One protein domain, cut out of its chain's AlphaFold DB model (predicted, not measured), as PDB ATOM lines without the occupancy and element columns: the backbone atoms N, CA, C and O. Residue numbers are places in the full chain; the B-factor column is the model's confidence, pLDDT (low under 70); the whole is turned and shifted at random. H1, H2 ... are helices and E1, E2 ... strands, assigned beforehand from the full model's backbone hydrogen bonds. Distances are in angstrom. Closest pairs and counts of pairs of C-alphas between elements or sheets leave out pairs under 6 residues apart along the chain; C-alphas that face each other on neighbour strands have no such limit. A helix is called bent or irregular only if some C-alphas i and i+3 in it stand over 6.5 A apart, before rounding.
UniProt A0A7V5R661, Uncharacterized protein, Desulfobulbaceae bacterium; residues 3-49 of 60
ATOM      1  N   LEU A   3      63.372  87.069 105.478       81.75
ATOM      2  CA  LEU A   3      63.016  85.888 106.266       81.75
ATOM      3  C   LEU A   3      63.458  86.090 107.712       81.75
ATOM      4  O   LEU A   3      64.454  86.757 107.983       81.75
ATOM      5  N   VAL A   4      62.751  85.469 108.651       85.00
ATOM      6  CA  VAL A   4      63.129  85.493 110.067       85.00
ATOM      7  C   VAL A   4      63.570  84.100 110.490       85.00
ATOM      8  O   VAL A   4      62.840  83.121 110.334       85.00
ATOM      9  N   CYS A   5      64.772  84.003 111.053       84.19
ATOM     10  CA  CYS A   5      65.232  82.791 111.709       84.19
ATOM     11  C   CYS A   5      64.447  82.586 113.011       84.19
ATOM     12  O   CYS A   5      64.589  83.364 113.946       84.19
ATOM     13  N   GLU A   6      63.665  81.513 113.126       82.56
ATOM     14  CA  GLU A   6      62.849  81.258 114.325       82.56
ATOM     15  C   GLU A   6      63.688  81.048 115.602       82.56
ATOM     16  O   GLU A   6      63.277  81.435 116.695       82.56
ATOM     17  N   LYS A   7      64.893  80.477 115.469       84.25
ATOM     18  CA  LYS A   7      65.766  80.144 116.606       84.25
ATOM     19  C   LYS A   7      66.438  81.370 117.225       84.25
ATOM     20  O   LYS A   7      66.465  81.490 118.445       84.25
ATOM     21  N   TYR A   8      66.987  82.250 116.389       86.06
ATOM     22  CA  TYR A   8      67.766  83.415 116.830       86.06
ATOM     23  C   TYR A   8      67.011  84.742 116.683       86.06
ATOM     24  O   TYR A   8      67.448  85.762 117.199       86.06
ATOM     25  N   LYS A   9      65.846  84.724 116.021       86.19
ATOM     26  CA  LYS A   9      65.049  85.908 115.655       86.19
ATOM     27  C   LYS A   9      65.799  86.908 114.770       86.19
ATOM     28  O   LYS A   9      65.394  88.061 114.655       86.19
ATOM     29  N   ASP A  10      66.855  86.445 114.110       85.88
ATOM     30  CA  ASP A  10      67.617  87.215 113.137       85.88
ATOM     31  C   ASP A  10      66.885  87.345 111.808       85.88
ATOM     32  O   ASP A  10      66.217  86.414 111.346       85.88
ATOM     33  N   LYS A  11      67.084  88.493 111.162       86.19
ATOM     34  CA  LYS A  11      66.637  88.728 109.793       86.19
ATOM     35  C   LYS A  11      67.664  88.168 108.813       86.19
ATOM     36  O   LYS A  11      68.854  88.480 108.895       86.19
ATOM     37  N   VAL A  12      67.184  87.348 107.891       83.44
ATOM     38  CA  VAL A  12      67.951  86.733 106.809       83.44
ATOM     39  C   VAL A  12      67.402  87.232 105.483       83.44
ATOM     40  O   VAL A  12      66.193  87.425 105.329       83.44
ATOM     41  N   ASP A  13      68.299  87.461 104.536       83.81
ATOM     42  CA  ASP A  13      67.906  87.879 103.202       83.81
ATOM     43  C   ASP A  13      67.106  86.755 102.516       83.81
ATOM     44  O   ASP A  13      67.414  85.574 102.688       83.81
ATOM     45  N   SER A  14      66.012  87.096 101.828       81.44
ATOM     46  CA  SER A  14      65.207  86.087 101.119       81.44
ATOM     47  C   SER A  14      65.757  85.713  99.746       81.44
ATOM     48  O   SER A  14      65.340  84.684  99.224       81.44
ATOM     49  N   ASP A  15      66.617  86.542  99.151       82.56
ATOM     50  CA  ASP A  15      67.270  86.265  97.868       82.56
ATOM     51  C   ASP A  15      68.404  85.245  98.065       82.56
ATOM     52  O   ASP A  15      68.511  84.283  97.308       82.56
ATOM     53  N   ASP A  16      69.149  85.371  99.172       74.69
ATOM     54  CA  ASP A  16      70.148  84.390  99.619       74.69
ATOM     55  C   ASP A  16      69.858  83.888 101.053       74.69
ATOM     56  O   ASP A  16      70.429  84.374 102.038       74.69
ATOM     57  N   PRO A  17      68.952  82.901 101.218       72.75
ATOM     58  CA  PRO A  17      68.539  82.388 102.523       72.75
ATOM     59  C   PRO A  17      69.573  81.407 103.109       72.75
ATOM     60  O   PRO A  17      69.273  80.250 103.436       72.75
ATOM     61  N   VAL A  18      70.819  81.853 103.256       76.56
ATOM     62  CA  VAL A  18      71.904  81.067 103.849       76.56
ATOM     63  C   VAL A  18      71.867  81.171 105.374       76.56
ATOM     64  O   VAL A  18      71.791  82.245 105.973       76.56
ATOM     65  N   CYS A  19      71.940  80.017 106.042       78.75
ATOM     66  CA  CYS A  19      72.004  79.970 107.497       78.75
ATOM     67  C   CYS A  19      73.363  80.485 107.987       78.75
ATOM     68  O   CYS A  19      74.400  79.916 107.655       78.75
ATOM     69  N   ARG A  20      73.349  81.504 108.852       80.75
ATOM     70  CA  ARG A  20      74.555  82.055 109.498       80.75
ATOM     71  C   ARG A  20      75.150  81.146 110.582       80.75
ATOM     72  O   ARG A  20      76.281  81.361 111.004       80.75
ATOM     73  N   HIS A  21      74.410  80.122 111.014       80.50
ATOM     74  CA  HIS A  21      74.808  79.194 112.078       80.50
ATOM     75  C   HIS A  21      74.752  77.728 111.610       80.50
ATOM     76  O   HIS A  21      73.957  76.948 112.132       80.50
ATOM     77  N   PRO A  22      75.571  77.326 110.621       75.62
ATOM     78  CA  PRO A  22      75.563  75.958 110.097       75.62
ATOM     79  C   PRO A  22      76.084  74.916 111.100       75.62
ATOM     80  O   PRO A  22      75.748  73.743 110.980       75.62
ATOM     81  N   ASP A  23      76.872  75.343 112.093       72.62
ATOM     82  CA  ASP A  23      77.420  74.474 113.144       72.62
ATOM     83  C   ASP A  23      76.436  74.174 114.275       72.62
ATOM     84  O   ASP A  23      76.707  73.332 115.131       72.62
ATOM     85  N   ASP A  24      75.326  74.908 114.315       77.75
ATOM     86  CA  ASP A  24      74.360  74.820 115.391       77.75
ATOM     87  C   ASP A  24      73.158  73.989 114.948       77.75
ATOM     88  O   ASP A  24      72.648  74.109 113.829       77.75
ATOM     89  N   PHE A  25      72.697  73.114 115.836       78.44
ATOM     90  CA  PHE A  25      71.551  72.276 115.545       78.44
ATOM     91  C   PHE A  25      70.295  73.145 115.392       78.44
ATOM     92  O   PHE A  25      69.884  73.878 116.298       78.44
ATOM     93  N   CYS A  26      69.644  73.024 114.236       78.25
ATOM     94  CA  CYS A  26      68.397  73.709 113.939       78.25
ATOM     95  C   CYS A  26      67.313  72.686 113.588       78.25
ATOM     96  O   CYS A  26      67.370  72.043 112.542       78.25
ATOM     97  N   ARG A  27      66.297  72.558 114.452       75.88
ATOM     98  CA  ARG A  27      65.191  71.594 114.289       75.88
ATOM     99  C   ARG A  27      64.346  71.805 113.028       75.88
ATOM    100  O   ARG A  27      63.627  70.900 112.631       75.88
ATOM    101  N   THR A  28      64.385  73.003 112.445       73.38
ATOM    102  CA  THR A  28      63.564  73.395 111.291       73.38
ATOM    103  C   THR A  28      64.289  73.234 109.954       73.38
ATOM    104  O   THR A  28      63.644  73.283 108.912       73.38
ATOM    105  N   ARG A  29      65.613  73.006 109.952       70.62
ATOM    106  CA  ARG A  29      66.416  72.845 108.731       70.62
ATOM    107  C   ARG A  29      67.027  71.449 108.685       70.62
ATOM    108  O   ARG A  29      68.054  71.192 109.306       70.62
ATOM    109  N   SER A  30      66.434  70.563 107.887       63.81
ATOM    110  CA  SER A  30      66.848  69.158 107.743       63.81
ATOM    111  C   SER A  30      68.334  68.999 107.379       63.81
ATOM    112  O   SER A  30      68.989  68.075 107.850       63.81
ATOM    113  N   GLY A  31      68.900  69.936 106.607       64.44
ATOM    114  CA  GLY A  31      70.326  69.940 106.252       64.44
ATOM    115  C   GLY A  31      71.283  70.225 107.421       64.44
ATOM    116  O   GLY A  31      72.426  69.776 107.392       64.44
ATOM    117  N   CYS A  32      70.832  70.911 108.477       67.31
ATOM    118  CA  CYS A  32      71.658  71.173 109.661       67.31
ATOM    119  C   CYS A  32      71.859  69.917 110.520       67.31
ATOM    120  O   CYS A  32      72.863  69.830 111.216       67.31
ATOM    121  N   ILE A  33      70.956  68.928 110.457       69.75
ATOM    122  CA  ILE A  33      71.097  67.666 111.204       69.75
ATOM    123  C   ILE A  33      72.328  66.886 110.757       69.75
ATOM    124  O   ILE A  33      73.122  66.479 111.600       69.75
ATOM    125  N   ILE A  34      72.502  66.700 109.446       69.81
ATOM    126  CA  ILE A  34      73.621  65.920 108.904       69.81
ATOM    127  C   ILE A  34      74.933  66.616 109.263       69.81
ATOM    128  O   ILE A  34      75.804  66.006 109.880       69.81
ATOM    129  N   HIS A  35      75.012  67.922 109.000       71.69
ATOM    130  CA  HIS A  35      76.208  68.712 109.267       71.69
ATOM    131  C   HIS A  35      76.576  68.745 110.761       71.69
ATOM    132  O   HIS A  35      77.750  68.612 111.114       71.69
ATOM    133  N   TYR A  36      75.579  68.875 111.642       73.69
ATOM    134  CA  TYR A  36      75.768  68.826 113.089       73.69
ATOM    135  C   TYR A  36      76.242  67.441 113.552       73.69
ATOM    136  O   TYR A  36      77.192  67.341 114.323       73.69
ATOM    137  N   MET A  37      75.632  66.358 113.055       77.12
ATOM    138  CA  MET A  37      76.033  64.992 113.412       77.12
ATOM    139  C   MET A  37      77.443  64.644 112.920       77.12
ATOM    140  O   MET A  37      78.180  63.962 113.632       77.12
ATOM    141  N   GLU A  38      77.839  65.103 111.732       80.06
ATOM    142  CA  GLU A  38      79.209  64.950 111.230       80.06
ATOM    143  C   GLU A  38      80.215  65.710 112.105       80.06
ATOM    144  O   GLU A  38      81.212  65.129 112.539       80.06
ATOM    145  N   LYS A  39      79.907  66.961 112.468       78.19
ATOM    146  CA  LYS A  39      80.710  67.766 113.403       78.19
ATOM    147  C   LYS A  39      80.830  67.123 114.783       78.19
ATOM    148  O   LYS A  39      81.921  67.094 115.348       78.19
ATOM    149  N   GLU A  40      79.745  66.582 115.328       81.12
ATOM    150  CA  GLU A  40      79.762  65.887 116.620       81.12
ATOM    151  C   GLU A  40      80.603  64.605 116.563       81.12
ATOM    152  O   GLU A  40      81.387  64.343 117.478       81.12
ATOM    153  N   LYS A  41      80.528  63.838 115.465       82.31
ATOM    154  CA  LYS A  41      81.409  62.681 115.234       82.31
ATOM    155  C   LYS A  41      82.877  63.099 115.144       82.31
ATOM    156  O   LYS A  41      83.726  62.434 115.736       82.31
ATOM    157  N   GLU A  42      83.187  64.190 114.448       82.12
ATOM    158  CA  GLU A  42      84.547  64.727 114.348       82.12
ATOM    159  C   GLU A  42      85.078  65.195 115.715       82.12
ATOM    160  O   GLU A  42      86.181  64.818 116.116       82.12
ATOM    161  N   ARG A  43      84.276  65.937 116.494       81.19
ATOM    162  CA  ARG A  43      84.627  66.356 117.864       81.19
ATOM    163  C   ARG A  43      84.840  65.159 118.791       81.19
ATOM    164  O   ARG A  43      85.793  65.156 119.575       81.19
ATOM    165  N   ALA A  44      83.986  64.139 118.702       78.81
ATOM    166  CA  ALA A  44      84.117  62.908 119.475       78.81
ATOM    167  C   ALA A  44      85.398  62.141 119.110       78.81
ATOM    168  O   ALA A  44      86.083  61.642 120.004       78.81
ATOM    169  N   GLN A  45      85.764  62.093 117.825       78.00
ATOM    170  CA  GLN A  45      87.039  61.527 117.383       78.00
ATOM    171  C   GLN A  45      88.226  62.345 117.902       78.00
ATOM    172  O   GLN A  45      89.130  61.776 118.505       78.00
ATOM    173  N   ARG A  46      88.189  63.679 117.801       73.31
ATOM    174  CA  ARG A  46      89.233  64.563 118.349       73.31
ATOM    175  C   ARG A  46      89.459  64.372 119.850       73.31
ATOM    176  O   ARG A  46      90.602  64.401 120.291       73.31
ATOM    177  N   LYS A  47      88.401  64.137 120.634       62.62
ATOM    178  CA  LYS A  47      88.516  63.842 122.076       62.62
ATOM    179  C   LYS A  47      89.154  62.482 122.372       62.62
ATOM    180  O   LYS A  47      89.801  62.349 123.404       62.62
ATOM    181  N   LYS A  48      89.001  61.490 121.490       58.94
ATOM    182  CA  LYS A  48      89.628  60.166 121.640       58.94
ATOM    183  C   LYS A  48      91.115  60.155 121.263       58.94
ATOM    184  O   LYS A  48      91.831  59.266 121.701       58.94
ATOM    185  N   ILE A  49      91.584  61.154 120.508       55.50
ATOM    186  CA  ILE A  49      92.993  61.328 120.103       55.50
ATOM    187  C   ILE A  49      93.678  62.409 120.964       55.50
ATOM    188  O   ILE A  49      94.581  63.108 120.513       55.50
TER     189      ILE A  49
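AT A GLANCE: This is residues 3 to 49 of the 60 residues of an uncharacterized protein of Desulfobulbaceae bacterium (UniProt A0A7V5R661). A long helix, H1, makes one end of an elongated shape, and a small looped head, where the short strand E1 pairs with residues 3 to 4, makes the other; a winding link joins the two. Residues 41 to 49, of which 41 to 48 belong to H1, stick out as a free arm. The printed part has 47 residues with one named strand and then one named helix, E1 and H1; under half of the residues are in these elements, and the class is mostly helix. The whole is loose, with a radius of gyration of the C-alphas of 13.2 A, and its outline is a rod spanning 41 by 17 by 14 A.

HOW THE PARTS SIT: H1, residues 30 to 48, is not bent, and 13 of its 15 O i to N i+4 pairs are within hydrogen-bond range. E1, residues 11 to 13, is apart from H1, with no C-alpha of the one within 8 A of the other. E1 pairs with no named strand, but its residues 11 to 12 form a short antiparallel pairing with residues 3 to 4.

IN THESE COORDINATES: H1 runs 28.2 A from C-alpha 30 at (66.848, 69.158, 107.743) to C-alpha 48 at (89.628, 60.166, 121.640). E1, of three residues, begins at C-alpha 11 at (66.637, 88.728, 109.793).

THE WHOLE: The two C-alphas farthest apart are those of Asp 15 and Ile 49, 42.2 A. Without the residues that stand free, 38 residues span 28 by 17 by 13 A. The link from E1 to H1 is long, with 16 residues, 14 to 29. The printed part has no cut. The mean pLDDT of the printed part is 76.8, and eight residues, 30 to 34 and 47 to 49, are under 70.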